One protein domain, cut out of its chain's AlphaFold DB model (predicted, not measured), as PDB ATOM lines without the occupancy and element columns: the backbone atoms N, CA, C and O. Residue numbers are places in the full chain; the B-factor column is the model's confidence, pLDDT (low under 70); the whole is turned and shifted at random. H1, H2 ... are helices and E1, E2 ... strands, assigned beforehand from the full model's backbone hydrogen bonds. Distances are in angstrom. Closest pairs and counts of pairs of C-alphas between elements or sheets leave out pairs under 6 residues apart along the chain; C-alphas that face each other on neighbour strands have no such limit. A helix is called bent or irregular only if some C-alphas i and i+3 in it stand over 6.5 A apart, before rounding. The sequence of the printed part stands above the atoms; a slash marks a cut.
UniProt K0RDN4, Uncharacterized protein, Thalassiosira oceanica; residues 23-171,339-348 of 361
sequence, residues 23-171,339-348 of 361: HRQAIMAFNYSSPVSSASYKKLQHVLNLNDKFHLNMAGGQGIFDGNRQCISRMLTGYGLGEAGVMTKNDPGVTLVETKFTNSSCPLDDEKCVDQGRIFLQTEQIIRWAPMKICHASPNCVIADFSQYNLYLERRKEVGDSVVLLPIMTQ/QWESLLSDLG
ATOM      1  N   HIS A  23     176.716 195.829 215.106       95.88
ATOM      2  CA  HIS A  23     175.716 196.732 215.685       95.88
ATOM      3  C   HIS A  23     176.257 197.526 216.878       95.88
ATOM      4  O   HIS A  23     176.106 198.747 216.950       95.88
ATOM      5  N   ARG A  24     176.959 196.864 217.808       96.38
ATOM      6  CA  ARG A  24     177.557 197.551 218.955       96.38
ATOM      7  C   ARG A  24     178.661 198.516 218.531       96.38
ATOM      8  O   ARG A  24     178.733 199.612 219.089       96.38
ATOM      9  N   GLN A  25     179.464 198.155 217.532       95.50
ATOM     10  CA  GLN A  25     180.472 199.047 216.958       95.50
ATOM     11  C   GLN A  25     179.835 200.292 216.321       95.50
ATOM     12  O   GLN A  25     180.328 201.400 216.529       95.50
ATOM     13  N   ALA A  26     178.695 200.150 215.632       95.62
ATOM     14  CA  ALA A  26     177.927 201.281 215.105       95.62
ATOM     15  C   ALA A  26     177.473 202.237 216.223       95.62
ATOM     16  O   ALA A  26     177.648 203.452 216.118       95.62
ATOM     17  N   ILE A  27     176.961 201.685 217.328       96.62
ATOM     18  CA  ILE A  27     176.556 202.463 218.508       96.62
ATOM     19  C   ILE A  27     177.754 203.183 219.146       96.62
ATOM     20  O   ILE A  27     177.642 204.340 219.558       96.62
ATOM     21  N   MET A  28     178.907 202.519 219.247       96.50
ATOM     22  CA  MET A  28     180.130 203.118 219.790       96.50
ATOM     23  C   MET A  28     180.650 204.256 218.906       96.50
ATOM     24  O   MET A  28     180.989 205.316 219.431       96.50
ATOM     25  N   ALA A  29     180.651 204.066 217.584       96.06
ATOM     26  CA  ALA A  29     181.032 205.096 216.621       96.06
ATOM     27  C   ALA A  29     180.152 206.341 216.762       96.06
ATOM     28  O   ALA A  29     180.669 207.445 216.946       96.06
ATOM     29  N   PHE A  30     178.831 206.157 216.795       97.38
ATOM     30  CA  PHE A  30     177.894 207.259 216.984       97.38
ATOM     31  C   PHE A  30     178.114 207.990 218.312       97.38
ATOM     32  O   PHE A  30     178.220 209.211 218.338       97.38
ATOM     33  N   ASN A  31     178.222 207.264 219.428       97.06
ATOM     34  CA  ASN A  31     178.406 207.887 220.742       97.06
ATOM     35  C   ASN A  31     179.734 208.653 220.859       97.06
ATOM     36  O   ASN A  31     179.827 209.596 221.642       97.06
ATOM     37  N   TYR A  32     180.747 208.286 220.071       96.75
ATOM     38  CA  TYR A  32     182.011 209.016 220.003       96.75
ATOM     39  C   TYR A  32     181.875 210.385 219.308       96.75
ATOM     40  O   TYR A  32     182.513 211.367 219.710       96.75
ATOM     41  N   SER A  33     181.057 210.477 218.257       97.06
ATOM     42  CA  SER A  33     180.835 211.732 217.523       97.06
ATOM     43  C   SER A  33     179.705 212.581 218.088       97.06
ATOM     44  O   SER A  33     179.747 213.811 218.011       97.06
ATOM     45  N   SER A  34     178.683 211.919 218.617       97.44
ATOM     46  CA  SER A  34     177.350 212.464 218.856       97.44
ATOM     47  C   SER A  34     176.757 211.937 220.165       97.44
ATOM     48  O   SER A  34     175.650 211.400 220.160       97.44
ATOM     49  N   PRO A  35     177.467 212.072 221.303       96.31
ATOM     50  CA  PRO A  35     176.897 211.697 222.588       96.31
ATOM     51  C   PRO A  35     175.626 212.512 222.854       96.31
ATOM     52  O   PRO A  35     175.504 213.659 222.412       96.31
ATOM     53  N   VAL A  36     174.688 211.930 223.606       94.44
ATOM     54  CA  VAL A  36     173.426 212.592 223.970       94.44
ATOM     55  C   VAL A  36     173.717 214.004 224.478       94.44
ATOM     56  O   VAL A  36     174.598 214.195 225.314       94.44
ATOM     57  N   SER A  37     172.956 214.980 223.977       92.50
ATOM     58  CA  SER A  37     173.076 216.428 224.228       92.50
ATOM     59  C   SER A  37     174.149 217.206 223.450       92.50
ATOM     60  O   SER A  37     174.102 218.444 223.492       92.50
ATOM     61  N   SER A  38     175.040 216.544 222.699       97.12
ATOM     62  CA  SER A  38     175.999 217.234 221.824       97.12
ATOM     63  C   SER A  38     175.298 218.046 220.727       97.12
ATOM     64  O   SER A  38     174.126 217.817 220.404       97.12
ATOM     65  N   ALA A  39     176.023 218.994 220.125       97.06
ATOM     66  CA  ALA A  39     175.524 219.758 218.984       97.06
ATOM     67  C   ALA A  39     175.148 218.836 217.812       97.06
ATOM     68  O   ALA A  39     174.035 218.932 217.297       97.06
ATOM     69  N   SER A  40     176.013 217.873 217.477       97.19
ATOM     70  CA  SER A  40     175.773 216.911 216.394       97.19
ATOM     71  C   SER A  40     174.556 216.019 216.658       97.19
ATOM     72  O   SER A  40     173.761 215.796 215.747       97.19
ATOM     73  N   TYR A  41     174.343 215.585 217.906       97.75
ATOM     74  CA  TYR A  41     173.161 214.818 218.308       97.75
ATOM     75  C   TYR A  41     171.872 215.627 218.131       97.75
ATOM     76  O   TYR A  41     170.927 215.174 217.488       97.75
ATOM     77  N   LYS A  42     171.838 216.853 218.672       97.31
ATOM     78  CA  LYS A  42     170.670 217.745 218.571       97.31
ATOM     79  C   LYS A  42     170.355 218.086 217.119       97.31
ATOM     80  O   LYS A  42     169.188 218.090 216.738       97.31
ATOM     81  N   LYS A  43     171.389 218.335 216.313       97.19
ATOM     82  CA  LYS A  43     171.246 218.647 214.893       97.19
ATOM     83  C   LYS A  43     170.687 217.463 214.111       97.19
ATOM     84  O   LYS A  43     169.729 217.637 213.369       97.19
ATOM     85  N   LEU A  44     171.208 216.254 214.328       97.31
ATOM     86  CA  LEU A  44     170.651 215.046 213.719       97.31
ATOM     87  C   LEU A  44     169.184 214.842 214.113       97.31
ATOM     88  O   LEU A  44     168.346 214.622 213.245       97.31
ATOM     89  N   GLN A  45     168.868 214.948 215.405       96.88
ATOM     90  CA  GLN A  45     167.506 214.791 215.913       96.88
ATOM     91  C   GLN A  45     166.538 215.806 215.289       96.88
ATOM     92  O   GLN A  45     165.401 215.455 214.980       96.88
ATOM     93  N   HIS A  46     166.990 217.048 215.094       96.62
ATOM     94  CA  HIS A  46     166.245 218.093 214.393       96.62
ATOM     95  C   HIS A  46     166.007 217.730 212.924       96.62
ATOM     96  O   HIS A  46     164.861 217.710 212.490       96.62
ATOM     97  N   VAL A  47     167.055 217.359 212.180       96.88
ATOM     98  CA  VAL A  47     166.949 216.963 210.762       96.88
ATOM     99  C   VAL A  47     166.015 215.768 210.566       96.88
ATOM    100  O   VAL A  47     165.194 215.774 209.650       96.88
ATOM    101  N   LEU A  48     166.108 214.761 211.436       96.50
ATOM    102  CA  LEU A  48     165.244 213.579 211.400       96.50
ATOM    103  C   LEU A  48     163.775 213.899 211.709       96.50
ATOM    104  O   LEU A  48     162.902 213.162 211.272       96.50
ATOM    105  N   ASN A  49     163.499 214.970 212.455       95.81
ATOM    106  CA  ASN A  49     162.140 215.390 212.811       95.81
ATOM    107  C   ASN A  49     161.588 216.504 211.917       95.81
ATOM    108  O   ASN A  49     160.440 216.901 212.097       95.81
ATOM    109  N   LEU A  50     162.392 217.032 210.991       94.69
ATOM    110  CA  LEU A  50     161.992 218.163 210.161       94.69
ATOM    111  C   LEU A  50     160.856 217.790 209.201       94.69
ATOM    112  O   LEU A  50     159.960 218.597 208.978       94.69
ATOM    113  N   ASN A  51     160.897 216.571 208.662       94.81
ATOM    114  CA  ASN A  51     159.945 216.044 207.688       94.81
ATOM    115  C   ASN A  51     159.552 214.607 208.048       94.81
ATOM    116  O   ASN A  51     160.301 213.914 208.732       94.81
ATOM    117  N   ASP A  52     158.409 214.141 207.545       94.44
ATOM    118  CA  ASP A  52     157.938 212.755 207.687       94.44
ATOM    119  C   ASP A  52     158.454 211.827 206.573       94.44
ATOM    120  O   ASP A  52     158.264 210.609 206.622       94.44
ATOM    121  N   LYS A  53     159.121 212.396 205.562       95.38
ATOM    122  CA  LYS A  53     159.631 211.689 204.388       95.38
ATOM    123  C   LYS A  53     161.089 212.006 204.103       95.38
ATOM    124  O   LYS A  53     161.580 213.096 204.396       95.38
ATOM    125  N   PHE A  54     161.763 211.069 203.448       95.00
ATOM    126  CA  PHE A  54     163.116 211.250 202.931       95.00
ATOM    127  C   PHE A  54     163.217 210.825 201.466       95.00
ATOM    128  O   PHE A  54     162.471 209.964 201.010       95.00
ATOM    129  N   HIS A  55     164.171 211.391 200.732       92.56
ATOM    130  CA  HIS A  55     164.495 210.963 199.376       92.56
ATOM    131  C   HIS A  55     165.977 210.625 199.260       92.56
ATOM    132  O   HIS A  55     166.846 211.455 199.528       92.56
ATOM    133  N   LEU A  56     166.261 209.398 198.822       88.00
ATOM    134  CA  LEU A  56     167.613 208.921 198.558       88.00
ATOM    135  C   LEU A  56     168.013 209.253 197.126       88.00
ATOM    136  O   LEU A  56     167.765 208.476 196.202       88.00
ATOM    137  N   ASN A  57     168.701 210.376 196.952       76.62
ATOM    138  CA  ASN A  57     169.191 210.799 195.648       76.62
ATOM    139  C   ASN A  57     170.524 210.127 195.297       76.62
ATOM    140  O   ASN A  57     171.477 210.789 194.924       76.62
ATOM    141  N   MET A  58     170.635 208.808 195.436       72.00
ATOM    142  CA  MET A  58     171.873 208.066 195.145       72.00
ATOM    143  C   MET A  58     171.765 207.254 193.850       72.00
ATOM    144  O   MET A  58     172.232 206.120 193.784       72.00
ATOM    145  N   ALA A  59     171.092 207.804 192.835       54.69
ATOM    146  CA  ALA A  59     170.717 207.079 191.625       54.69
ATOM    147  C   ALA A  59     171.935 206.547 190.838       54.69
ATOM    148  O   ALA A  59     172.587 207.269 190.088       54.69
ATOM    149  N   GLY A  60     172.227 205.253 191.005       49.28
ATOM    150  CA  GLY A  60     172.186 204.240 189.940       49.28
ATOM    151  C   GLY A  60     173.119 204.354 188.727       49.28
ATOM    152  O   GLY A  60     172.995 203.541 187.818       49.28
ATOM    153  N   GLY A  61     174.047 205.310 188.665       42.31
ATOM    154  CA  GLY A  61     174.964 205.431 187.522       42.31
ATOM    155  C   GLY A  61     176.113 204.415 187.522       42.31
ATOM    156  O   GLY A  61     176.642 204.087 186.463       42.31
ATOM    157  N   GLN A  62     176.513 203.915 188.698       47.09
ATOM    158  CA  GLN A  62     177.640 202.979 188.832       47.09
ATOM    159  C   GLN A  62     177.413 201.833 189.832       47.09
ATOM    160  O   GLN A  62     178.336 201.060 190.060       47.09
ATOM    161  N   GLY A  63     176.233 201.700 190.449       51.81
ATOM    162  CA  GLY A  63     175.936 200.640 191.433       51.81
ATOM    163  C   GLY A  63     176.687 200.746 192.774       51.81
ATOM    164  O   GLY A  63     176.202 200.216 193.767       51.81
ATOM    165  N   ILE A  64     177.787 201.520 192.830       55.19
ATOM    166  CA  ILE A  64     178.739 201.683 193.958       55.19
ATOM    167  C   ILE A  64     178.067 201.991 195.310       55.19
ATOM    168  O   ILE A  64     178.621 201.673 196.359       55.19
ATOM    169  N   PHE A  65     176.859 202.560 195.321       65.62
ATOM    170  CA  PHE A  65     176.165 202.953 196.551       65.62
ATOM    171  C   PHE A  65     174.798 202.288 196.752       65.62
ATOM    172  O   PHE A  65     174.089 202.662 197.685       65.62
ATOM    173  N   ASP A  66     174.414 201.291 195.948       71.56
ATOM    174  CA  ASP A  66     173.098 200.645 196.091       71.56
ATOM    175  C   ASP A  66     172.966 199.916 197.440       71.56
ATOM    176  O   ASP A  66     171.930 200.007 198.103       71.56
ATOM    177  N   GLY A  67     174.043 199.279 197.914       74.94
ATOM    178  CA  GLY A  67     174.097 198.702 199.261       74.94
ATOM    179  C   GLY A  67     173.935 199.757 200.365       74.94
ATOM    180  O   GLY A  67     173.164 199.558 201.307       74.94
ATOM    181  N   ASN A  68     174.592 200.917 200.225       78.06
ATOM    182  CA  ASN A  68     174.423 202.045 201.150       78.06
ATOM    183  C   ASN A  68     172.972 202.527 201.152       78.06
ATOM    184  O   ASN A  68     172.414 202.793 202.215       78.06
ATOM    185  N   ARG A  69     172.351 202.606 199.968       84.50
ATOM    186  CA  ARG A  69     170.964 203.050 199.789       84.50
ATOM    187  C   ARG A  69     170.020 202.198 200.622       84.50
ATOM    188  O   ARG A  69     169.199 202.744 201.349       84.50
ATOM    189  N   GLN A  70     170.172 200.877 200.558       86.12
ATOM    190  CA  GLN A  70     169.334 199.946 201.313       86.12
ATOM    191  C   GLN A  70     169.563 200.053 202.824       86.12
ATOM    192  O   GLN A  70     168.601 200.087 203.583       86.12
ATOM    193  N   CYS A  71     170.814 200.139 203.284       88.38
ATOM    194  CA  CYS A  71     171.112 200.286 204.714       88.38
ATOM    195  C   CYS A  71     170.528 201.584 205.287       88.38
ATOM    196  O   CYS A  71     169.886 201.568 206.333       88.38
ATOM    197  N   ILE A  72     170.679 202.694 204.562       91.06
ATOM    198  CA  ILE A  72     170.178 203.999 204.992       91.06
ATOM    199  C   ILE A  72     168.649 204.070 204.908       91.06
ATOM    200  O   ILE A  72     168.022 204.566 205.839       91.06
ATOM    201  N   SER A  73     168.037 203.531 203.848       92.31
ATOM    202  CA  SER A  73     166.575 203.431 203.727       92.31
ATOM    203  C   SER A  73     165.977 202.657 204.906       92.31
ATOM    204  O   SER A  73     165.067 203.158 205.564       92.31
ATOM    205  N   ARG A  74     166.540 201.487 205.251       93.44
ATOM    206  CA  ARG A  74     166.107 200.682 206.409       93.44
ATOM    207  C   ARG A  74     166.277 201.431 207.727       93.44
ATOM    208  O   ARG A  74     165.367 201.416 208.548       93.44
ATOM    209  N   MET A  75     167.391 202.143 207.895       94.94
ATOM    210  CA  MET A  75     167.648 202.968 209.076       94.94
ATOM    211  C   MET A  75     166.625 204.098 209.247       94.94
ATOM    212  O   MET A  75     166.075 204.276 210.331       94.94
ATOM    213  N   LEU A  76     166.342 204.854 208.185       95.62
ATOM    214  CA  LEU A  76     165.397 205.975 208.233       95.62
ATOM    215  C   LEU A  76     163.940 205.503 208.327       95.62
ATOM    216  O   LEU A  76     163.145 206.103 209.048       95.62
ATOM    217  N   THR A  77     163.606 204.393 207.668       95.94
ATOM    218  CA  THR A  77     162.285 203.756 207.775       95.94
ATOM    219  C   THR A  77     162.054 203.197 209.175       95.94
ATOM    220  O   THR A  77     160.987 203.404 209.743       95.94
ATOM    221  N   GLY A  78     163.057 202.544 209.769       95.19
ATOM    222  CA  GLY A  78     162.990 202.038 211.141       95.19
ATOM    223  C   GLY A  78     162.855 203.143 212.194       95.19
ATOM    224  O   GLY A  78     162.210 202.949 213.222       95.19
ATOM    225  N   TYR A  79     163.367 204.340 211.901       95.50
ATOM    226  CA  TYR A  79     163.098 205.540 212.694       95.50
ATOM    227  C   TYR A  79     161.657 206.065 212.545       95.50
ATOM    228  O   TYR A  79     161.146 206.694 213.471       95.50
ATOM    229  N   GLY A  80     160.998 205.777 211.418       95.44
ATOM    230  CA  GLY A  80     159.597 206.112 211.139       95.44
ATOM    231  C   GLY A  80     159.365 207.033 209.936       95.44
ATOM    232  O   GLY A  80     158.232 207.457 209.722       95.44
ATOM    233  N   LEU A  81     160.397 207.346 209.143       95.50
ATOM    234  CA  LEU A  81     160.251 208.170 207.937       95.50
ATOM    235  C   LEU A  81     159.791 207.343 206.729       95.50
ATOM    236  O   LEU A  81     160.223 206.208 206.539       95.50
ATOM    237  N   GLY A  82     158.968 207.932 205.861       95.12
ATOM    238  CA  GLY A  82     158.579 207.327 204.584       95.12
ATOM    239  C   GLY A  82     159.571 207.628 203.455       95.12
ATOM    240  O   GLY A  82     159.974 208.775 203.272       95.12
ATOM    241  N   GLU A  83     159.933 206.634 202.641       93.38
ATOM    242  CA  GLU A  83     160.715 206.885 201.419       93.38
ATOM    243  C   GLU A  83     159.822 207.554 200.359       93.38
ATOM    244  O   GLU A  83     158.820 206.996 199.907       93.38
ATOM    245  N   ALA A  84     160.177 208.775 199.967       90.75
ATOM    246  CA  ALA A  84     159.552 209.485 198.865       90.75
ATOM    247  C   ALA A  84     160.020 208.897 197.526       90.75
ATOM    248  O   ALA A  84     161.203 208.609 197.337       90.75
ATOM    249  N   GLY A  85     159.081 208.754 196.584       81.00
ATOM    250  CA  GLY A  85     159.352 208.299 195.220       81.00
ATOM    251  C   GLY A  85     160.105 209.339 194.380       81.00
ATOM    252  O   GLY A  85     161.126 209.889 194.787       81.00
ATOM    253  N   VAL A  86     159.614 209.615 193.170       75.56
ATOM    254  CA  VAL A  86     160.223 210.628 192.293       75.56
ATOM    255  C   VAL A  86     159.990 212.024 192.874       75.56
ATOM    256  O   VAL A  86     158.849 212.439 193.058       75.56
ATOM    257  N   MET A  87     161.076 212.749 193.138       75.12
ATOM    258  CA  MET A  87     161.036 214.120 193.648       75.12
ATOM    259  C   MET A  87     160.679 215.130 192.556       75.12
ATOM    260  O   MET A  87     161.266 215.123 191.471       75.12
ATOM    261  N   THR A  88     159.804 216.079 192.886       67.94
ATOM    262  CA  THR A  88     159.744 217.370 192.192       67.94
ATOM    263  C   THR A  88     160.881 218.276 192.669       67.94
ATOM    264  O   THR A  88     161.375 218.143 193.789       67.94
ATOM    265  N   LYS A  89     161.334 219.203 191.819       74.44
ATOM    266  CA  LYS A  89     162.404 220.147 192.172       74.44
ATOM    267  C   LYS A  89     161.983 221.007 193.376       74.44
ATOM    268  O   LYS A  89     160.883 221.552 193.356       74.44
ATOM    269  N   ASN A  90     162.872 221.157 194.363       73.31
ATOM    270  CA  ASN A  90     162.680 221.973 195.572       73.31
ATOM    271  C   ASN A  90     161.437 221.606 196.409       73.31
ATOM    272  O   ASN A  90     160.713 222.501 196.831       73.31
ATOM    273  N   ASP A  91     161.163 220.317 196.623       82.69
ATOM    274  CA  ASP A  91     160.119 219.894 197.568       82.69
ATOM    275  C   ASP A  91     160.604 220.086 199.024       82.69
ATOM    276  O   ASP A  91     161.467 219.326 199.481       82.69
ATOM    277  N   PRO A  92     160.086 221.086 199.769       82.50
ATOM    278  CA  PRO A  92     160.551 221.361 201.124       82.50
ATOM    279  C   PRO A  92     160.102 220.290 202.131       82.50
ATOM    280  O   PRO A  92     160.695 220.196 203.201       82.50
ATOM    281  N   GLY A  93     159.090 219.476 201.796       88.44
ATOM    282  CA  GLY A  93     158.498 218.472 202.687       88.44
ATOM    283  C   GLY A  93     159.271 217.153 202.768       88.44
ATOM    284  O   GLY A  93     158.731 216.153 203.238       88.44
ATOM    285  N   VAL A  94     160.508 217.112 202.268       92.50
ATOM    286  CA  VAL A  94     161.309 215.887 202.175       92.50
ATOM    287  C   VAL A  94     162.732 216.130 202.660       92.50
ATOM    288  O   VAL A  94     163.393 217.078 202.258       92.50
ATOM    289  N   THR A  95     163.269 215.239 203.486       94.62
ATOM    290  CA  THR A  95     164.697 215.265 203.829       94.62
ATOM    291  C   THR A  95     165.522 214.625 202.710       94.62
ATOM    292  O   THR A  95     165.336 213.454 202.373       94.62
ATOM    293  N   LEU A  96     166.453 215.377 202.122       93.38
ATOM    294  CA  LEU A  96     167.363 214.870 201.098       93.38
ATOM    295  C   LEU A  96     168.475 214.043 201.737       93.38
ATOM    296  O   LEU A  96     169.103 214.465 202.706       93.38
ATOM    297  N   VAL A  97     168.740 212.870 201.178       92.06
ATOM    298  CA  VAL A  97     169.833 212.003 201.608       92.06
ATOM    299  C   VAL A  97     170.738 211.747 200.421       92.06
ATOM    300  O   VAL A  97     170.322 211.151 199.422       92.06
ATOM    301  N   GLU A  98     171.962 212.258 200.493       88.25
ATOM    302  CA  GLU A  98     172.768 212.442 199.290       88.25
ATOM    303  C   GLU A  98     174.273 212.507 199.574       88.25
ATOM    304  O   GLU A  98     174.694 212.554 200.723       88.25
ATOM    305  N   THR A  99     175.092 212.488 198.525       84.88
ATOM    306  CA  THR A  99     176.563 212.487 198.608       84.88
ATOM    307  C   THR A  99     177.115 213.571 197.681       84.88
ATOM    308  O   THR A  99     176.383 214.202 196.924       84.88
ATOM    309  N   LYS A 100     178.434 213.778 197.632       80.25
ATOM    310  CA  LYS A 100     179.015 214.735 196.665       80.25
ATOM    311  C   LYS A 100     178.838 214.300 195.202       80.25
ATOM    312  O   LYS A 100     179.110 215.080 194.296       80.25
ATOM    313  N   PHE A 101     178.477 213.038 194.973       78.31
ATOM    314  CA  PHE A 101     178.335 212.442 193.647       78.31
ATOM    315  C   PHE A 101     176.899 212.509 193.116       78.31
ATOM    316  O   PHE A 101     176.639 212.090 191.991       78.31
ATOM    317  N   THR A 102     175.961 212.999 193.919       79.25
ATOM    318  CA  THR A 102     174.539 213.017 193.581       79.25
ATOM    319  C   THR A 102     174.166 214.308 192.872       79.25
ATOM    320  O   THR A 102     174.591 215.389 193.280       79.25
ATOM    321  N   ASN A 103     173.325 214.221 191.842       79.88
ATOM    322  CA  ASN A 103     172.779 215.403 191.184       79.88
ATOM    323  C   ASN A 103     171.589 215.940 191.992       79.88
ATOM    324  O   ASN A 103     170.451 215.524 191.772       79.88
ATOM    325  N   SER A 104     171.867 216.792 192.982       84.56
ATOM    326  CA  SER A 104     170.868 217.283 193.937       84.56
ATOM    327  C   SER A 104     169.706 218.004 193.249       84.56
ATOM    328  O   SER A 104     169.918 218.873 192.405       84.56
ATOM    329  N   SER A 105     168.466 217.692 193.642       84.56
ATOM    330  CA  SER A 105     167.282 218.433 193.186       84.56
ATOM    331  C   SER A 105     167.205 219.840 193.791       84.56
ATOM    332  O   SER A 105     166.534 220.696 193.218       84.56
ATOM    333  N   CYS A 106     167.905 220.073 194.908       87.94
ATOM    334  CA  CYS A 106     168.020 221.349 195.605       87.94
ATOM    335  C   CYS A 106     169.482 221.513 196.083       87.94
ATOM    336  O   CYS A 106     169.818 221.057 197.177       87.94
ATOM    337  N   PRO A 107     170.399 222.052 195.261       86.75
ATOM    338  CA  PRO A 107     171.825 222.152 195.598       86.75
ATOM    339  C   PRO A 107     172.105 222.999 196.849       86.75
ATOM    340  O   PRO A 107     171.430 223.991 197.086       86.75
ATOM    341  N   LEU A 108     173.111 222.619 197.652       83.81
ATOM    342  CA  LEU A 108     173.466 223.326 198.898       83.81
ATOM    343  C   LEU A 108     173.924 224.776 198.679       83.81
ATOM    344  O   LEU A 108     173.814 225.589 199.588       83.81
ATOM    345  N   ASP A 109     174.480 225.083 197.513       83.06
ATOM    346  CA  ASP A 109     174.974 226.408 197.135       83.06
ATOM    347  C   ASP A 109     173.882 227.345 196.587       83.06
ATOM    348  O   ASP A 109     174.155 228.526 196.375       83.06
ATOM    349  N   ASP A 110     172.651 226.859 196.398       88.06
ATOM    350  CA  ASP A 110     171.491 227.694 196.078       88.06
ATOM    351  C   ASP A 110     170.875 228.248 197.374       88.06
ATOM    352  O   ASP A 110     170.436 227.495 198.246       88.06
ATOM    353  N   GLU A 111     170.795 229.577 197.496       85.75
ATOM    354  CA  GLU A 111     170.208 230.263 198.658       85.75
ATOM    355  C   GLU A 111     168.774 229.803 198.956       85.75
ATOM    356  O   GLU A 111     168.364 229.766 200.114       85.75
ATOM    357  N   LYS A 112     168.010 229.388 197.936       88.19
ATOM    358  CA  LYS A 112     166.632 228.888 198.108       88.19
ATOM    359  C   LYS A 112     166.565 227.489 198.722       88.19
ATOM    360  O   LYS A 112     165.484 227.049 199.105       88.19
ATOM    361  N   CYS A 113     167.694 226.790 198.783       88.62
ATOM    362  CA  CYS A 113     167.816 225.405 199.229       88.62
ATOM    363  C   CYS A 113     168.509 225.262 200.588       88.62
ATOM    364  O   CYS A 113     168.623 224.144 201.093       88.62
ATOM    365  N   VAL A 114     168.969 226.365 201.188       84.38
ATOM    366  CA  VAL A 114     169.743 226.348 202.441       84.38
ATOM    367  C   VAL A 114     168.968 225.737 203.613       84.38
ATOM    368  O   VAL A 114     169.555 225.059 204.460       84.38
ATOM    369  N   ASP A 115     167.645 225.914 203.619       86.94
ATOM    370  CA  ASP A 115     166.744 225.407 204.655       86.94
ATOM    371  C   ASP A 115     166.200 224.001 204.352       86.94
ATOM    372  O   ASP A 115     165.448 223.446 205.152       86.94
ATOM    373  N   GLN A 116     166.588 223.385 203.231       92.19
ATOM    374  CA  GLN A 116     166.191 222.015 202.915       92.19
ATOM    375  C   GLN A 116     166.788 221.033 203.934       92.19
ATOM    376  O   GLN A 116     168.006 220.987 204.117       92.19
ATOM    377  N   GLY A 117     165.939 220.192 204.537       94.50
ATOM    378  CA  GLY A 117     166.380 219.082 205.386       94.50
ATOM    379  C   GLY A 117     167.351 218.162 204.657       94.50
ATOM    380  O   GLY A 117     167.044 217.714 203.551       94.50
ATOM    381  N   ARG A 118     168.514 217.870 205.253       94.00
ATOM    382  CA  ARG A 118     169.572 217.110 204.579       94.00
ATOM    383  C   ARG A 118     170.393 216.214 205.498       94.00
ATOM    384  O   ARG A 118     170.910 216.651 206.524       94.00
ATOM    385  N   ILE A 119     170.596 214.979 205.055       94.69
ATOM    386  CA  ILE A 119     171.621 214.064 205.559       94.69
ATOM    387  C   ILE A 119     172.655 213.898 204.449       94.69
ATOM    388  O   ILE A 119     172.432 213.203 203.458       94.69
ATOM    389  N   PHE A 120     173.788 214.569 204.610       91.19
ATOM    390  CA  PHE A 120     174.878 214.522 203.657       91.19
ATOM    391  C   PHE A 120     175.860 213.407 204.021       91.19
ATOM    392  O   PHE A 120     176.489 213.432 205.075       91.19
ATOM    393  N   LEU A 121     176.007 212.425 203.146       88.75
ATOM    394  CA  LEU A 121     176.841 211.251 203.343       88.75
ATOM    395  C   LEU A 121     178.252 211.518 202.804       88.75
ATOM    396  O   LEU A 121     178.448 211.737 201.603       88.75
ATOM    397  N   GLN A 122     179.251 211.439 203.677       85.31
ATOM    398  CA  GLN A 122     180.643 211.328 203.261       85.31
ATOM    399  C   GLN A 122     180.943 209.861 202.958       85.31
ATOM    400  O   GLN A 122     180.798 209.009 203.827       85.31
ATOM    401  N   THR A 123     181.367 209.553 201.734       74.44
ATOM    402  CA  THR A 123     181.546 208.162 201.269       74.44
ATOM    403  C   THR A 123     182.986 207.806 200.908       74.44
ATOM    404  O   THR A 123     183.245 206.713 200.423       74.44
ATOM    405  N   GLU A 124     183.925 208.730 201.096       70.44
ATOM    406  CA  GLU A 124     185.309 208.606 200.641       70.44
ATOM    407  C   GLU A 124     186.306 209.085 201.702       70.44
ATOM    408  O   GLU A 124     185.986 209.910 202.565       70.44
ATOM    409  N   GLN A 125     187.544 208.598 201.599       64.12
ATOM    410  CA  GLN A 125     188.666 209.067 202.409       64.12
ATOM    411  C   GLN A 125     189.024 210.500 201.988       64.12
ATOM    412  O   GLN A 125     189.357 210.747 200.833       64.12
ATOM    413  N   ILE A 126     188.897 211.444 202.929       59.75
ATOM    414  CA  ILE A 126     189.248 212.873 202.836       59.75
ATOM    415  C   ILE A 126     188.998 213.528 201.466       59.75
ATOM    416  O   ILE A 126     189.868 213.589 200.596       59.75
ATOM    417  N   ILE A 127     187.866 214.224 201.339       58.81
ATOM    418  CA  ILE A 127     187.709 215.261 200.310       58.81
ATOM    419  C   ILE A 127     187.543 216.605 200.995       58.81
ATOM    420  O   ILE A 127     186.589 216.828 201.736       58.81
ATOM    421  N   ARG A 128     188.464 217.532 200.715       60.81
ATOM    422  CA  ARG A 128     188.290 218.949 201.046       60.81
ATOM    423  C   ARG A 128     187.152 219.492 200.188       60.81
ATOM    424  O   ARG A 128     187.371 219.833 199.029       60.81
ATOM    425  N   TRP A 129     185.945 219.531 200.738       66.69
ATOM    426  CA  TRP A 129     184.757 219.918 199.988       66.69
ATOM    427  C   TRP A 129     184.087 221.144 200.612       66.69
ATOM    428  O   TRP A 129     183.732 221.137 201.790       66.69
ATOM    429  N   ALA A 130     183.935 222.212 199.822       63.81
ATOM    430  CA  ALA A 130     183.369 223.485 200.280       63.81
ATOM    431  C   ALA A 130     181.948 223.363 200.882       63.81
ATOM    432  O   ALA A 130     181.699 223.992 201.914       63.81
ATOM    433  N   PRO A 131     181.045 222.514 200.357       74.38
ATOM    434  CA  PRO A 131     179.701 222.369 200.912       74.38
ATOM    435  C   PRO A 131     179.615 221.736 202.307       74.38
ATOM    436  O   PRO A 131     178.562 221.837 202.926       74.38
ATOM    437  N   MET A 132     180.696 221.176 202.874       82.50
ATOM    438  CA  MET A 132     180.698 220.785 204.296       82.50
ATOM    439  C   MET A 132     180.486 221.989 205.214       82.50
ATOM    440  O   MET A 132     179.725 221.902 206.172       82.50
ATOM    441  N   LYS A 133     181.112 223.131 204.900       87.81
ATOM    442  CA  LYS A 133     180.917 224.371 205.665       87.81
ATOM    443  C   LYS A 133     179.498 224.910 205.507       87.81
ATOM    444  O   LYS A 133     178.931 225.403 206.472       87.81
ATOM    445  N   ILE A 134     178.923 224.774 204.311       89.25
ATOM    446  CA  ILE A 134     177.543 225.187 204.030       89.25
ATOM    447  C   ILE A 134     176.558 224.315 204.820       89.25
ATOM    448  O   ILE A 134     175.707 224.835 205.535       89.25
ATOM    449  N   CYS A 135     176.727 222.990 204.776       91.06
ATOM    450  CA  CYS A 135     175.937 222.056 205.576       91.06
ATOM    451  C   CYS A 135     176.090 222.323 207.080       91.06
ATOM    452  O   CYS A 135     175.114 222.315 207.826       91.06
ATOM    453  N   HIS A 136     177.311 222.603 207.538       93.31
ATOM    454  CA  HIS A 136     177.564 222.948 208.929       93.31
ATOM    455  C   HIS A 136     176.809 224.216 209.361       93.31
ATOM    456  O   HIS A 136     176.169 224.200 210.411       93.31
ATOM    457  N   ALA A 137     176.820 225.264 208.533       92.06
ATOM    458  CA  ALA A 137     176.139 226.526 208.811       92.06
ATOM    459  C   ALA A 137     174.603 226.412 208.812       92.06
ATOM    460  O   ALA A 137     173.943 227.115 209.575       92.06
ATOM    461  N   SER A 138     174.023 225.528 207.993       92.69
ATOM    462  CA  SER A 138     172.573 225.295 207.983       92.69
ATOM    463  C   SER A 138     172.140 224.450 209.188       92.69
ATOM    464  O   SER A 138     172.685 223.362 209.376       92.69
ATOM    465  N   PRO A 139     171.134 224.854 209.987       92.62
ATOM    466  CA  PRO A 139     170.612 224.021 211.076       92.62
ATOM    467  C   PRO A 139     169.944 222.733 210.567       92.62
ATOM    468  O   PRO A 139     169.865 221.754 211.307       92.62
ATOM    469  N   ASN A 140     169.531 222.709 209.298       95.25
ATOM    470  CA  ASN A 140     168.761 221.629 208.684       95.25
ATOM    471  C   ASN A 140     169.647 220.609 207.949       95.25
ATOM    472  O   ASN A 140     169.123 219.751 207.246       95.25
ATOM    473  N   CYS A 141     170.974 220.667 208.116       95.25
ATOM    474  CA  CYS A 141     171.901 219.751 207.454       95.25
ATOM    475  C   CYS A 141     172.868 219.068 208.429       95.25
ATOM    476  O   CYS A 141     173.560 219.720 209.213       95.25
ATOM    477  N   VAL A 142     172.953 217.742 208.354       96.31
ATOM    478  CA  VAL A 142     173.907 216.921 209.114       96.31
ATOM    479  C   VAL A 142     174.817 216.150 208.162       96.31
ATOM    480  O   VAL A 142     174.407 215.782 207.063       96.31
ATOM    481  N   ILE A 143     176.054 215.899 208.583       94.06
ATOM    482  CA  ILE A 143     177.051 215.129 207.842       94.06
ATOM    483  C   ILE A 143     177.156 213.748 208.491       94.06
ATOM    484  O   ILE A 143     177.556 213.642 209.647       94.06
ATOM    485  N   ALA A 144     176.812 212.692 207.759       93.25
ATOM    486  CA  ALA A 144     177.074 211.318 208.166       93.25
ATOM    487  C   ALA A 144     178.422 210.877 207.586       93.25
ATOM    488  O   ALA A 144     178.579 210.787 206.368       93.25
ATOM    489  N   ASP A 145     179.393 210.617 208.454       91.75
ATOM    490  CA  ASP A 145     180.740 210.183 208.084       91.75
ATOM    491  C   ASP A 145     180.992 208.761 208.593       91.75
ATOM    492  O   ASP A 145     180.456 208.355 209.621       91.75
ATOM    493  N   PHE A 146     181.798 207.989 207.877       88.69
ATOM    494  CA  PHE A 146     182.138 206.620 208.261       88.69
ATOM    495  C   PHE A 146     183.452 206.531 209.044       88.69
ATOM    496  O   PHE A 146     183.707 205.502 209.664       88.69
ATOM    497  N   SER A 147     184.297 207.569 209.001       90.62
ATOM    498  CA  SER A 147     185.657 207.526 209.542       90.62
ATOM    499  C   SER A 147     185.843 208.466 210.725       90.62
ATOM    500  O   SER A 147     185.623 209.679 210.662       90.62
ATOM    501  N   GLN A 148     186.360 207.899 211.808       92.00
ATOM    502  CA  GLN A 148     186.777 208.635 212.990       92.00
ATOM    503  C   GLN A 148     187.915 209.619 212.690       92.00
ATOM    504  O   GLN A 148     187.932 210.727 213.235       92.00
ATOM    505  N   TYR A 149     188.847 209.246 211.815       91.12
ATOM    506  CA  TYR A 149     189.911 210.131 211.359       91.12
ATOM    507  C   TYR A 149     189.363 211.344 210.597       91.12
ATOM    508  O   TYR A 149     189.776 212.475 210.863       91.12
ATOM    509  N   ASN A 150     188.375 211.146 209.716       89.00
ATOM    510  CA  ASN A 150     187.701 212.265 209.051       89.00
ATOM    511  C   ASN A 150     187.073 213.215 210.083       89.00
ATOM    512  O   ASN A 150     187.314 214.420 210.023       89.00
ATOM    513  N   LEU A 151     186.358 212.691 211.088       91.81
ATOM    514  CA  LEU A 151     185.805 213.511 212.175       91.81
ATOM    515  C   LEU A 151     186.892 214.315 212.907       91.81
ATOM    516  O   LEU A 151     186.682 215.490 213.217       91.81
ATOM    517  N   TYR A 152     188.048 213.711 213.192       91.50
ATOM    518  CA  TYR A 152     189.173 214.428 213.796       91.50
ATOM    519  C   TYR A 152     189.605 215.625 212.937       91.50
ATOM    520  O   TYR A 152     189.774 216.731 213.458       91.50
ATOM    521  N   LEU A 153     189.717 215.446 211.619       89.19
ATOM    522  CA  LEU A 153     190.056 216.535 210.704       89.19
ATOM    523  C   LEU A 153     188.962 217.601 210.618       89.19
ATOM    524  O   LEU A 153     189.279 218.788 210.577       89.19
ATOM    525  N   GLU A 154     187.692 217.205 210.623       90.06
ATOM    526  CA  GLU A 154     186.564 218.137 210.584       90.06
ATOM    527  C   GLU A 154     186.425 218.953 211.878       90.06
ATOM    528  O   GLU A 154     186.107 220.144 211.832       90.06
ATOM    529  N   ARG A 155     186.775 218.383 213.039       92.00
ATOM    530  CA  ARG A 155     186.888 219.141 214.299       92.00
ATOM    531  C   ARG A 155     187.953 220.238 214.215       92.00
ATOM    532  O   ARG A 155     187.714 221.344 214.683       92.00
ATOM    533  N   ARG A 156     189.091 219.984 213.555       90.56
ATOM    534  CA  ARG A 156     190.143 221.006 213.343       90.56
ATOM    535  C   ARG A 156     189.727 222.129 212.391       90.56
ATOM    536  O   ARG A 156     190.392 223.158 212.356       90.56
ATOM    537  N   LYS A 157     188.665 221.924 211.611       88.94
ATOM    538  CA  LYS A 157     188.071 222.929 210.720       88.94
ATOM    539  C   LYS A 157     186.813 223.570 211.306       88.94
ATOM    540  O   LYS A 157     186.130 224.279 210.572       88.94
ATOM    541  N   GLU A 158     186.506 223.290 212.573       90.62
ATOM    542  CA  GLU A 158     185.344 223.826 213.291       90.62
ATOM    543  C   GLU A 158     183.990 223.409 212.691       90.62
ATOM    544  O   GLU A 158     182.991 224.078 212.906       90.62
ATOM    545  N   VAL A 159     183.922 222.281 211.966       91.44
ATOM    546  CA  VAL A 159     182.650 221.752 211.419       91.44
ATOM    547  C   VAL A 159     182.189 220.449 212.084       91.44
ATOM    548  O   VAL A 159     181.122 219.921 211.765       91.44
ATOM    549  N   GLY A 160     182.968 219.934 213.044       92.00
ATOM    550  CA  GLY A 160     182.708 218.663 213.736       92.00
ATOM    551  C   GLY A 160     181.361 218.588 214.467       92.00
ATOM    552  O   GLY A 160     180.816 217.499 214.618       92.00
ATOM    553  N   ASP A 161     180.775 219.727 214.840       95.44
ATOM    554  CA  ASP A 161     179.462 219.811 215.498       95.44
ATOM    555  C   ASP A 161     178.286 219.439 214.587       95.44
ATOM    556  O   ASP A 161     177.147 219.347 215.037       95.44
ATOM    557  N   SER A 162     178.528 219.220 213.296       95.62
ATOM    558  CA  SER A 162     177.530 218.701 212.353       95.62
ATOM    559  C   SER A 162     177.854 217.301 211.853       95.62
ATOM    560  O   SER A 162     177.120 216.793 211.013       95.62
ATOM    561  N   VAL A 163     178.925 216.682 212.353       95.19
ATOM    562  CA  VAL A 163     179.371 215.359 211.917       95.19
ATOM    563  C   VAL A 163     178.880 214.292 212.889       95.19
ATOM    564  O   VAL A 163     179.066 214.388 214.104       95.19
ATOM    565  N   VAL A 164     178.272 213.257 212.328       96.50
ATOM    566  CA  VAL A 164     177.815 212.053 213.011       96.50
ATOM    567  C   VAL A 164     178.544 210.870 212.391       96.50
ATOM    568  O   VAL A 164     178.519 210.701 211.173       96.50
ATOM    569  N   LEU A 165     179.182 210.046 213.215       95.00
ATOM    570  CA  LEU A 165     179.799 208.813 212.763       95.00
ATOM    571  C   LEU A 165     178.747 207.717 212.646       95.00
ATOM    572  O   LEU A 165     178.134 207.315 213.634       95.00
ATOM    573  N   LEU A 166     178.572 207.225 211.428       90.88
ATOM    574  CA  LEU A 166     177.734 206.085 211.098       90.88
ATOM    575  C   LEU A 166     178.524 205.177 210.150       90.88
ATOM    576  O   LEU A 166     179.043 205.663 209.145       90.88
ATOM    577  N   PRO A 167     178.600 203.859 210.397       86.25
ATOM    578  CA  PRO A 167     179.376 202.917 209.580       86.25
ATOM    579  C   PRO A 167     178.688 202.583 208.239       86.25
ATOM    580  O   PRO A 167     178.567 201.425 207.845       86.25
ATOM    581  N   ILE A 168     178.226 203.604 207.511       80.12
ATOM    582  CA  ILE A 168     177.450 203.500 206.264       80.12
ATOM    583  C   ILE A 168     178.202 202.794 205.125       80.12
ATOM    584  O   ILE A 168     177.580 202.417 204.138       80.12
ATOM    585  N   MET A 169     179.521 202.608 205.261       80.31
ATOM    586  CA  MET A 169     180.384 201.912 204.298       80.31
ATOM    587  C   MET A 169     180.767 200.487 204.735       80.31
ATOM    588  O   MET A 169     181.394 199.768 203.966       80.31
ATOM    589  N   THR A 170     180.451 200.074 205.968       78.44
ATOM    590  CA  THR A 170     181.001 198.841 206.560       78.44
ATOM    591  C   THR A 170     180.276 197.579 206.106       78.44
ATOM    592  O   THR A 170     180.843 196.513 206.247       78.44
ATOM    593  N   GLN A 171     179.075 197.645 205.524       75.81
ATOM    594  CA  GLN A 171     178.325 196.454 205.074       75.81
ATOM    595  C   GLN A 171     177.671 196.631 203.704       75.81
ATOM    596  O   GLN A 171     176.537 196.218 203.467       75.81
ATOM    597  N   GLN A 339     171.923 196.084 212.894       94.25
ATOM    598  CA  GLN A 339     170.463 196.117 212.889       94.25
ATOM    599  C   GLN A 339     170.026 197.534 212.506       94.25
ATOM    600  O   GLN A 339     169.715 198.372 213.352       94.25
ATOM    601  N   TRP A 340     170.100 197.837 211.208       93.75
ATOM    602  CA  TRP A 340     169.901 199.187 210.679       93.75
ATOM    603  C   TRP A 340     168.556 199.781 211.091       93.75
ATOM    604  O   TRP A 340     168.503 200.949 211.462       93.75
ATOM    605  N   GLU A 341     167.501 198.971 211.092       95.12
ATOM    606  CA  GLU A 341     166.133 199.349 211.437       95.12
ATOM    607  C   GLU A 341     165.999 199.834 212.890       95.12
ATOM    608  O   GLU A 341     165.232 200.757 213.154       95.12
ATOM    609  N   SER A 342     166.747 199.258 213.838       95.38
ATOM    610  CA  SER A 342     166.698 199.674 215.248       95.38
ATOM    611  C   SER A 342     167.760 200.711 215.608       95.38
ATOM    612  O   SER A 342     167.621 201.372 216.639       95.38
ATOM    613  N   LEU A 343     168.788 200.900 214.769       95.31
ATOM    614  CA  LEU A 343     169.991 201.669 215.101       95.31
ATOM    615  C   LEU A 343     169.677 203.052 215.685       95.31
ATOM    616  O   LEU A 343     170.129 203.360 216.780       95.31
ATOM    617  N   LEU A 344     168.873 203.878 215.008       95.25
ATOM    618  CA  LEU A 344     168.574 205.232 215.500       95.25
ATOM    619  C   LEU A 344     167.803 205.212 216.832       95.25
ATOM    620  O   LEU A 344     168.065 206.039 217.706       95.25
ATOM    621  N   SER A 345     166.909 204.239 217.026       93.62
ATOM    622  CA  SER A 345     166.161 204.088 218.279       93.62
ATOM    623  C   SER A 345     167.046 203.624 219.443       93.62
ATOM    624  O   SER A 345     166.915 204.143 220.556       93.62
ATOM    625  N   ASP A 346     168.012 202.738 219.179       94.69
ATOM    626  CA  ASP A 346     169.003 202.263 220.152       94.69
ATOM    627  C   ASP A 346     169.979 203.378 220.565       94.69
ATOM    628  O   ASP A 346     170.501 203.387 221.680       94.69
ATOM    629  N   LEU A 347     170.178 204.367 219.688       94.50
ATOM    630  CA  LEU A 347     170.912 205.607 219.961       94.50
ATOM    631  C   LEU A 347     170.086 206.637 220.755       94.50
ATOM    632  O   LEU A 347     170.556 207.740 221.047       94.50
ATOM    633  N   GLY A 348     168.845 206.295 221.110       92.38
ATOM    634  CA  GLY A 348     167.933 207.146 221.865       92.38
ATOM    635  C   GLY A 348     167.262 208.244 221.040       92.38
ATOM    636  O   GLY A 348     166.577 209.078 221.629       92.38
TER     637      GLY A 348
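This is residues 23 to 171 and 339 to 348 of the 361 residues of an uncharacterized protein of Thalassiosira oceanica (UniProt K0RDN4). A strongly twisted sheet of five parallel strands makes the middle of the domain, with H2 and H3 over one face and H4 and H5 over the other. H1 grazes the sheet near its E5 edge, and H6, away from the sheet, packs on H3 and H1. The printed part has 159 residues, with six named helices and five named strands in the order H1 H2 E1 H3 E2 E3 H4 E4 H5 E5 H6; across the sheet the order is E1 E2 E3 E4 E5. The class is mixed, helices and strands, and the whole is compact and rounded, with a radius of gyration of the C-alphas of 14.2 A and spans of 37 by 32 by 31 A.

H1, residues 23 to 33, and H2, residues 39 to 50, are close but not clearly touching, the closest C-alphas, of Ser 33 and Ser 40, being 7.3 A apart. The sheet holds E1, residues 53 to 56, E2, 95 to 99, E3, 118 to 121, E4, 141 to 145, and E5, 163 to 165. Within hydrogen-bond range are N 97 and O 55 at 2.9 A for E1 and E2, N 119 and O 96 at 2.8 A for E2 and E3, N 120 and O 142 at 2.8 A for E3 and E4, and N 164 and O 143 at 2.8 A for E4 and E5. H1 only grazes the sheet; its closest C-alphas with E5 are Phe 30 and Leu 165, 4.9 A apart. H2 is on the sheet at a height of 8.4 A. H3, residues 66 to 79, is over E1 and E2 at 9.4 A, along the strands. On the opposite face from H3, H4, residues 131 to 137, is over E4 at 8.0 A and H5, residues 148 to 156, is over E5 at 9.6 A. Strand-helix-strand units, parallel neighbour strands joined through a helix, are E1, H3, E2, with a left-handed crossover, and E3, H4, E4 and E4, H5, E5, both right-handed. H6, residues 340 to 346, touches H3, the closest C-alphas being Gly 78 and Glu 341 at 4.1 A, and touches H1, with Ile 27 and Leu 343 at 7.4 A. In H1 to H5 every O i to N i+4 pair is within hydrogen-bond range; in H6 1 of 3 is, and 3 of 4 O i to N i+3 pairs. H6 is irregular, C-alphas 341 and 344 being 7.6 A apart.

H1 begins at C-alpha 23 (175.716, 196.732, 215.685) and is 16.0 A long; H2 is 16.2 A, H3 20.0 A, E2 13.3 A and E4 13.0 A. H6 ends at C-alpha 346 (169.003, 202.263, 220.152).

The two C-alphas farthest apart, of Arg 24 and Glu 111, are 39.2 A apart. Residues 172 to 338 are not printed, and C-alphas 171 and 339 are 11.1 A apart across this cut. The links from H3 to E2 and from E2 to E3 are long. The pLDDT is under 70 at residues 59 to 65, residue 88 and residues 125 to 130.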